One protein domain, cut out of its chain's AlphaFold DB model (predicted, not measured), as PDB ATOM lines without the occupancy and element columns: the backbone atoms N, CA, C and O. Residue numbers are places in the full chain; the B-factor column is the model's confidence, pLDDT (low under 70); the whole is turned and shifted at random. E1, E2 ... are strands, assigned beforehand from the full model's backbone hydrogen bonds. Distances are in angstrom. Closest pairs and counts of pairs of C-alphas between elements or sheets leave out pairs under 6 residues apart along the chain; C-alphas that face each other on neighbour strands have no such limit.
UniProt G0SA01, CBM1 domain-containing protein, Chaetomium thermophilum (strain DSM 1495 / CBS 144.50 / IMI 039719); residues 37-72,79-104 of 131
ATOM      1  N   GLN A  37      -5.575  -6.009  40.550       94.56
ATOM      2  CA  GLN A  37      -6.095  -6.780  41.678       94.56
ATOM      3  C   GLN A  37      -5.278  -8.065  41.838       94.56
ATOM      4  O   GLN A  37      -5.065  -8.772  40.860       94.56
ATOM      5  N   CYS A  38      -4.839  -8.361  43.055       94.25
ATOM      6  CA  CYS A  38      -4.024  -9.535  43.390       94.25
ATOM      7  C   CYS A  38      -4.641 -10.401  44.494       94.25
ATOM      8  O   CYS A  38      -4.071 -11.415  44.886       94.25
ATOM      9  N   GLY A  39      -5.802 -10.004  45.014       92.31
ATOM     10  CA  GLY A  39      -6.482 -10.722  46.079       92.31
ATOM     11  C   GLY A  39      -7.899 -10.218  46.311       92.31
ATOM     12  O   GLY A  39      -8.298  -9.150  45.834       92.31
ATOM     13  N   GLY A  40      -8.660 -11.022  47.041       93.44
ATOM     14  CA  GLY A  40     -10.070 -10.808  47.342       93.44
ATOM     15  C   GLY A  40     -10.799 -12.143  47.466       93.44
ATOM     16  O   GLY A  40     -10.422 -13.106  46.804       93.44
ATOM     17  N   VAL A  41     -11.845 -12.207  48.292       91.25
ATOM     18  CA  VAL A  41     -12.597 -13.452  48.570       91.25
ATOM     19  C   VAL A  41     -13.085 -14.176  47.303       91.25
ATOM     20  O   VAL A  41     -13.134 -15.400  47.285       91.25
ATOM     21  N   THR A  42     -13.420 -13.451  46.234       90.69
ATOM     22  CA  THR A  42     -13.916 -14.017  44.960       90.69
ATOM     23  C   THR A  42     -12.944 -13.815  43.799       90.69
ATOM     24  O   THR A  42     -13.344 -13.855  42.637       90.69
ATOM     25  N   TYR A  43     -11.679 -13.508  44.085       89.50
ATOM     26  CA  TYR A  43     -10.700 -13.199  43.054       89.50
ATOM     27  C   TYR A  43     -10.002 -14.472  42.552       89.50
ATOM     28  O   TYR A  43      -9.225 -15.085  43.276       89.50
ATOM     29  N   GLU A  44     -10.255 -14.847  41.296       90.56
ATOM     30  CA  GLU A  44      -9.686 -16.049  40.652       90.56
ATOM     31  C   GLU A  44      -8.481 -15.746  39.745       90.56
ATOM     32  O   GLU A  44      -7.953 -16.625  39.063       90.56
ATOM     33  N   GLY A  45      -8.063 -14.482  39.688       89.31
ATOM     34  CA  GLY A  45      -6.988 -14.051  38.810       89.31
ATOM     35  C   GLY A  45      -5.580 -14.210  39.406       89.31
ATOM     36  O   GLY A  45      -5.386 -14.812  40.463       89.31
ATOM     37  N   PRO A  46      -4.569 -13.653  38.719       90.56
ATOM     38  CA  PRO A  46      -3.177 -13.642  39.165       90.56
ATOM     39  C   PRO A  46      -2.986 -13.035  40.565       90.56
ATOM     40  O   PRO A  46      -3.209 -11.842  40.763       90.56
ATOM     41  N   THR A  47      -2.517 -13.828  41.532       90.56
ATOM     42  CA  THR A  47      -2.210 -13.347  42.896       90.56
ATOM     43  C   THR A  47      -0.767 -12.871  43.066       90.56
ATOM     44  O   THR A  47      -0.433 -12.182  44.029       90.56
ATOM     45  N   LEU A  48       0.106 -13.225  42.121       88.81
ATOM     46  CA  LEU A  48       1.515 -12.858  42.143       88.81
ATOM     47  C   LEU A  48       1.709 -11.454  41.563       88.81
ATOM     48  O   LEU A  48       1.451 -11.239  40.385       88.81
ATOM     49  N   CYS A  49       2.204 -10.513  42.363       91.00
ATOM     50  CA  CYS A  49       2.589  -9.185  41.883       91.00
ATOM     51  C   CYS A  49       3.955  -9.202  41.170       91.00
ATOM     52  O   CYS A  49       4.767 -10.100  41.417       91.00
ATOM     53  N   PRO A  50       4.241  -8.219  40.294       88.81
ATOM     54  CA  PRO A  50       5.553  -8.090  39.667       88.81
ATOM     55  C   PRO A  50       6.644  -7.831  40.717       88.81
ATOM     56  O   PRO A  50       6.364  -7.339  41.805       88.81
ATOM     57  N   ASN A  51       7.906  -8.119  40.383       81.38
ATOM     58  CA  ASN A  51       9.038  -8.111  41.330       81.38
ATOM     59  C   ASN A  51       9.250  -6.795  42.109       81.38
ATOM     60  O   ASN A  51       9.933  -6.791  43.129       81.38
ATOM     61  N   ASN A  52       8.709  -5.678  41.625       82.12
ATOM     62  CA  ASN A  52       8.803  -4.353  42.238       82.12
ATOM     63  C   ASN A  52       7.493  -3.907  42.916       82.12
ATOM     64  O   ASN A  52       7.314  -2.716  43.167       82.12
ATOM     65  N   ALA A  53       6.586  -4.842  43.199       86.38
ATOM     66  CA  ALA A  53       5.286  -4.579  43.791       86.38
ATOM     67  C   ALA A  53       4.874  -5.679  44.771       86.38
ATOM     68  O   ALA A  53       5.334  -6.818  44.690       86.38
ATOM     69  N   TYR A  54       3.954  -5.349  45.671       86.38
ATOM     70  CA  TYR A  54       3.340  -6.306  46.586       86.38
ATOM     71  C   TYR A  54       1.839  -6.186  46.609       86.38
ATOM     72  O   TYR A  54       1.281  -5.130  46.329       86.38
ATOM     73  N   CYS A  55       1.205  -7.288  46.995       90.56
ATOM     74  CA  CYS A  55      -0.225  -7.324  47.184       90.56
ATOM     75  C   CYS A  55      -0.582  -6.634  48.500       90.56
ATOM     76  O   CYS A  55      -0.392  -7.194  49.581       90.56
ATOM     77  N   TYR A  56      -1.045  -5.393  48.404       91.31
ATOM     78  CA  TYR A  56      -1.516  -4.601  49.527       91.31
ATOM     79  C   TYR A  56      -3.016  -4.808  49.726       91.31
ATOM     80  O   TYR A  56      -3.797  -4.751  48.775       91.31
ATOM     81  N   ASN A  57      -3.412  -5.010  50.977       90.00
ATOM     82  CA  ASN A  57      -4.799  -5.039  51.408       90.00
ATOM     83  C   ASN A  57      -5.007  -3.913  52.426       90.00
ATOM     84  O   ASN A  57      -4.277  -3.835  53.412       90.00
ATOM     85  N   ASP A  58      -5.989  -3.047  52.190       82.19
ATOM     86  CA  ASP A  58      -6.336  -1.904  53.045       82.19
ATOM     87  C   ASP A  58      -7.354  -2.255  54.148       82.19
ATOM     88  O   ASP A  58      -7.879  -1.369  54.820       82.19
ATOM     89  N   GLY A  59      -7.647  -3.544  54.335       82.31
ATOM     90  CA  GLY A  59      -8.711  -4.044  55.204       82.31
ATOM     91  C   GLY A  59      -9.981  -4.449  54.448       82.31
ATOM     92  O   GLY A  59     -10.895  -5.010  55.056       82.31
ATOM     93  N   ASN A  60     -10.059  -4.224  53.132       85.88
ATOM     94  CA  ASN A  60     -11.163  -4.720  52.319       85.88
ATOM     95  C   ASN A  60     -10.968  -6.204  51.960       85.88
ATOM     96  O   ASN A  60     -10.134  -6.556  51.131       85.88
ATOM     97  N   ILE A  61     -11.792  -7.094  52.516       89.81
ATOM     98  CA  ILE A  61     -11.713  -8.542  52.239       89.81
ATOM     99  C   ILE A  61     -11.933  -8.896  50.756       89.81
ATOM    100  O   ILE A  61     -11.500  -9.949  50.292       89.81
ATOM    101  N   TRP A  62     -12.607  -8.034  49.994       90.75
ATOM    102  CA  TRP A  62     -12.965  -8.289  48.597       90.75
ATOM    103  C   TRP A  62     -11.905  -7.810  47.609       90.75
ATOM    104  O   TRP A  62     -11.978  -8.164  46.433       90.75
ATOM    105  N   TYR A  63     -10.930  -7.017  48.059       89.12
ATOM    106  CA  TYR A  63     -10.008  -6.346  47.157       89.12
ATOM    107  C   TYR A  63      -8.621  -6.170  47.765       89.12
ATOM    108  O   TYR A  63      -8.456  -5.658  48.864       89.12
ATOM    109  N   SER A  64      -7.605  -6.586  47.017       93.69
ATOM    110  CA  SER A  64      -6.197  -6.306  47.296       93.69
ATOM    111  C   SER A  64      -5.516  -5.906  45.993       93.69
ATOM    112  O   SER A  64      -5.849  -6.459  44.942       93.69
ATOM    113  N   GLN A  65      -4.568  -4.974  46.044       94.94
ATOM    114  CA  GLN A  65      -3.951  -4.363  44.866       94.94
ATOM    115  C   GLN A  65      -2.428  -4.502  44.873       94.94
ATOM    116  O   GLN A  65      -1.794  -4.341  45.913       94.94
ATOM    117  N   CYS A  66      -1.823  -4.736  43.704       93.50
ATOM    118  CA  CYS A  66      -0.372  -4.671  43.546       93.50
ATOM    119  C   CYS A  66       0.121  -3.219  43.612       93.50
ATOM    120  O   CYS A  66      -0.000  -2.486  42.632       93.50
ATOM    121  N   ILE A  67       0.717  -2.812  44.727       90.94
ATOM    122  CA  ILE A  67       1.270  -1.464  44.912       90.94
ATOM    123  C   ILE A  67       2.794  -1.503  44.723       90.94
ATOM    124  O   ILE A  67       3.433  -2.457  45.181       90.94
ATOM    125  N   PRO A  68       3.396  -0.515  44.030       87.50
ATOM    126  CA  PRO A  68       4.838  -0.420  43.874       87.50
ATOM    127  C   PRO A  68       5.543  -0.262  45.218       87.50
ATOM    128  O   PRO A  68       5.060   0.381  46.148       87.50
ATOM    129  N   ILE A  69       6.739  -0.824  45.285       80.19
ATOM    130  CA  ILE A  69       7.646  -0.621  46.403       80.19
ATOM    131  C   ILE A  69       8.300   0.751  46.210       80.19
ATOM    132  O   ILE A  69       9.112   0.925  45.304       80.19
ATOM    133  N   GLU A  70       7.956   1.723  47.055       72.94
ATOM    134  CA  GLU A  70       8.640   3.020  47.127       72.94
ATOM    135  C   GLU A  70      10.097   2.801  47.569       72.94
ATOM    136  O   GLU A  70      10.421   2.759  48.758       72.94
ATOM    137  N   THR A  71      11.012   2.633  46.613       58.53
ATOM    138  CA  THR A  71      12.450   2.685  46.884       58.53
ATOM    139  C   THR A  71      12.849   4.149  47.019       58.53
ATOM    140  O   THR A  71      13.380   4.747  46.080       58.53
ATOM    141  N   THR A  72      12.561   4.771  48.162       50.38
ATOM    142  CA  THR A  72      13.074   6.113  48.440       50.38
ATOM    143  C   THR A  72      14.601   6.046  48.354       50.38
ATOM    144  O   THR A  72      15.232   5.333  49.128       50.38
ATOM    145  N   THR A  79      15.511  -5.228  51.981       63.41
ATOM    146  CA  THR A  79      15.844  -6.528  51.404       63.41
ATOM    147  C   THR A  79      14.578  -7.367  51.428       63.41
ATOM    148  O   THR A  79      14.101  -7.759  52.493       63.41
ATOM    149  N   VAL A  80      14.013  -7.627  50.251       70.19
ATOM    150  CA  VAL A  80      12.907  -8.576  50.112       70.19
ATOM    151  C   VAL A  80      13.450  -9.965  50.422       70.19
ATOM    152  O   VAL A  80      14.414 -10.420  49.801       70.19
ATOM    153  N   ARG A  81      12.855 -10.631  51.413       72.50
ATOM    154  CA  ARG A  81      13.213 -11.996  51.791       72.50
ATOM    155  C   ARG A  81      12.043 -12.920  51.510       72.50
ATOM    156  O   ARG A  81      10.901 -12.628  51.855       72.50
ATOM    157  N   THR A  82      12.348 -14.059  50.904       74.44
ATOM    158  CA  THR A  82      11.381 -15.129  50.671       74.44
ATOM    159  C   THR A  82      11.777 -16.316  51.531       74.44
ATOM    160  O   THR A  82      12.822 -16.925  51.307       74.44
ATOM    161  N   ILE A  83      10.950 -16.646  52.521       82.31
ATOM    162  CA  ILE A  83      11.071 -17.902  53.259       82.31
ATOM    163  C   ILE A  83      10.256 -18.947  52.511       82.31
ATOM    164  O   ILE A  83       9.077 -18.743  52.220       82.31
ATOM    165  N   THR A  84      10.906 -20.059  52.183       78.94
ATOM    166  CA  THR A  84      10.243 -21.238  51.631       78.94
ATOM    167  C   THR A  84      10.273 -22.324  52.690       78.94
ATOM    168  O   THR A  84      11.350 -22.796  53.051       78.94
ATOM    169  N   THR A  85       9.103 -22.715  53.181       80.06
ATOM    170  CA  THR A  85       8.967 -23.827  54.120       80.06
ATOM    171  C   THR A  85       8.480 -25.035  53.343       80.06
ATOM    172  O   THR A  85       7.432 -24.987  52.701       80.06
ATOM    173  N   ILE A  86       9.256 -26.113  53.385       81.75
ATOM    174  CA  ILE A  86       8.908 -27.398  52.785       81.75
ATOM    175  C   ILE A  86       8.662 -28.400  53.906       81.75
ATOM    176  O   ILE A  86       9.526 -28.605  54.756       81.75
ATOM    177  N   PHE A  87       7.491 -29.023  53.919       80.12
ATOM    178  CA  PHE A  87       7.190 -30.112  54.843       80.12
ATOM    179  C   PHE A  87       6.578 -31.288  54.086       80.12
ATOM    180  O   PHE A  87       5.827 -31.108  53.128       80.12
ATOM    181  N   SER A  88       6.937 -32.509  54.489       82.06
ATOM    182  CA  SER A  88       6.389 -33.734  53.906       82.06
ATOM    183  C   SER A  88       5.357 -34.338  54.847       82.06
ATOM    184  O   SER A  88       5.690 -34.696  55.978       82.06
ATOM    185  N   VAL A  89       4.125 -34.492  54.379       84.81
ATOM    186  CA  VAL A  89       3.075 -35.193  55.119       84.81
ATOM    187  C   VAL A  89       3.235 -36.692  54.864       84.81
ATOM    188  O   VAL A  89       3.221 -37.132  53.713       84.81
ATOM    189  N   GLY A  90       3.443 -37.469  55.931       74.12
ATOM    190  CA  GLY A  90       3.602 -38.922  55.850       74.12
ATOM    191  C   GLY A  90       2.311 -39.623  55.416       74.12
ATOM    192  O   GLY A  90       1.228 -39.289  55.889       74.12
ATOM    193  N   GLY A  91       2.430 -40.604  54.520       76.81
ATOM    194  CA  GLY A  91       1.327 -41.391  53.965       76.81
ATOM    195  C   GLY A  91       1.831 -42.404  52.924       76.81
ATOM    196  O   GLY A  91       3.032 -42.432  52.650       76.81
ATOM    197  N   PRO A  92       0.951 -43.226  52.316       70.06
ATOM    198  CA  PRO A  92       1.334 -44.174  51.259       70.06
ATOM    199  C   PRO A  92       1.925 -43.474  50.020       70.06
ATOM    200  O   PRO A  92       2.725 -44.062  49.297       70.06
ATOM    201  N   THR A  93       1.586 -42.198  49.822       64.69
ATOM    202  CA  THR A  93       2.281 -41.243  48.952       64.69
ATOM    203  C   THR A  93       2.660 -40.020  49.791       64.69
ATOM    204  O   THR A  93       1.751 -39.335  50.266       64.69
ATOM    205  N   PRO A  94       3.955 -39.727  50.009       71.00
ATOM    206  CA  PRO A  94       4.356 -38.550  50.767       71.00
ATOM    207  C   PRO A  94       4.004 -37.280  49.983       71.00
ATOM    208  O   PRO A  94       4.502 -37.064  48.877       71.00
ATOM    209  N   THR A  95       3.151 -36.435  50.554       80.69
ATOM    210  CA  THR A  95       2.776 -35.154  49.940       80.69
ATOM    211  C   THR A  95       3.747 -34.079  50.404       80.69
ATOM    212  O   THR A  95       3.847 -33.810  51.601       80.69
ATOM    213  N   VAL A  96       4.461 -33.455  49.464       83.81
ATOM    214  CA  VAL A  96       5.320 -32.298  49.745       83.81
ATOM    215  C   VAL A  96       4.477 -31.038  49.663       83.81
ATOM    216  O   VAL A  96       3.962 -30.694  48.599       83.81
ATOM    217  N   VAL A  97       4.355 -30.335  50.781       82.62
ATOM    218  CA  VAL A  97       3.699 -29.033  50.844       82.62
ATOM    219  C   VAL A  97       4.782 -27.969  50.954       82.62
ATOM    220  O   VAL A  97       5.642 -28.023  51.832       82.62
ATOM    221  N   SER A  98       4.759 -27.015  50.024       83.62
ATOM    222  CA  SER A  98       5.673 -25.874  49.995       83.62
ATOM    223  C   SER A  98       4.877 -24.599  50.225       83.62
ATOM    224  O   SER A  98       4.055 -24.232  49.385       83.62
ATOM    225  N   THR A  99       5.168 -23.879  51.301       79.94
ATOM    226  CA  THR A  99       4.639 -22.531  51.530       79.94
ATOM    227  C   THR A  99       5.733 -21.507  51.256       79.94
ATOM    228  O   THR A  99       6.902 -21.714  51.586       79.94
ATOM    229  N   ARG A 100       5.378 -20.415  50.576       83.75
ATOM    230  CA  ARG A 100       6.299 -19.316  50.270       83.75
ATOM    231  C   ARG A 100       5.747 -18.045  50.879       83.75
ATOM    232  O   ARG A 100       4.675 -17.594  50.488       83.75
ATOM    233  N   ILE A 101       6.486 -17.489  51.828       83.00
ATOM    234  CA  ILE A 101       6.152 -16.228  52.477       83.00
ATOM    235  C   ILE A 101       7.200 -15.217  52.033       83.00
ATOM    236  O   ILE A 101       8.380 -15.331  52.372       83.00
ATOM    237  N   THR A 102       6.765 -14.238  51.250       77.75
ATOM    238  CA  THR A 102       7.587 -13.087  50.887       77.75
ATOM    239  C   THR A 102       7.281 -11.975  51.873       77.75
ATOM    240  O   THR A 102       6.130 -11.564  51.994       77.75
ATOM    241  N   TYR A 103       8.296 -11.508  52.591       73.88
ATOM    242  CA  TYR A 103       8.137 -10.440  53.567       73.88
ATOM    243  C   TYR A 103       9.217  -9.374  53.400       73.88
ATOM    244  O   TYR A 103      10.336  -9.619  52.931       73.88
ATOM    245  N   TYR A 104       8.848  -8.159  53.788       64.88
ATOM    246  CA  TYR A 104       9.751  -7.025  53.842       64.88
ATOM    247  C   TYR A 104      10.634  -7.150  55.075       64.88
ATOM    248  O   TYR A 104      10.133  -7.103  56.197       64.88
TER     249      TYR A 104
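What this domain is: This is residues 37 to 72 and 79 to 104 of the 131 residues of the protein "CBM1 domain-containing protein" of Chaetomium thermophilum (strain DSM 1495 / CBS 144.50 / IMI 039719) (UniProt G0SA01). The model shows a small three-stranded sheet with its loops as a head, and a long two-stranded hairpin, E4 and E5, as an arm running away from it. The head holds E1, E2 and E3 and the long loop of residues 40 to 52; the arm makes much of the length. The printed part has 62 residues with five named strands, E1 to E5 in chain order, and no named helix: the class is all strand. The head's sheet has the order E1, E3, E2, and both sheets are antiparallel. The whole is loose, with a radius of gyration of the C-alphas of 15.2 A, and elongated, spanning 48 by 31 by 18 A.

Where its parts are: In the three-stranded sheet, E3 is residues 64 to 68, 13.0 A long, E1 is residues 37 to 39 and E2 is residues 53 to 56. C-alpha 37 is at (-6.095, -6.780, 41.678). E4, residues 79 to 89, is 31.6 A long, and E5, residues 95 to 104, is 29.2 A long, ending with C-alpha 104 at (9.751, -7.025, 53.842).

How they stand to each other: E3 is the inner strand, with staggered pairing: residues 64 to 65 pair with E1 and residues 65 to 68 with E2. E1 and E3 are antiparallel at 122 degrees, with N 38 and O 64 2.9 A apart. E2 and E3 form a hairpin at 149 degrees, with N 56 and O 65 2.8 A apart. E4 and E5 form a hairpin at 163 degrees, with N 85 and O 99 2.9 A apart. E4 and E5 are each apart from E1, E2 and E3.

The domain as a whole: The C-alphas of Thr 72 and Pro 92, the two farthest apart, are 51.7 A apart. Residues 73 to 78 are not printed, and C-alphas 72 and 79 stand 13.3 A apart across this cut. The link from E1 to E2 is long, that from E4 to E5 tight. The mean pLDDT of the printed part is 82.7; residues 71, 72, 79, 93 and 104 are under 70.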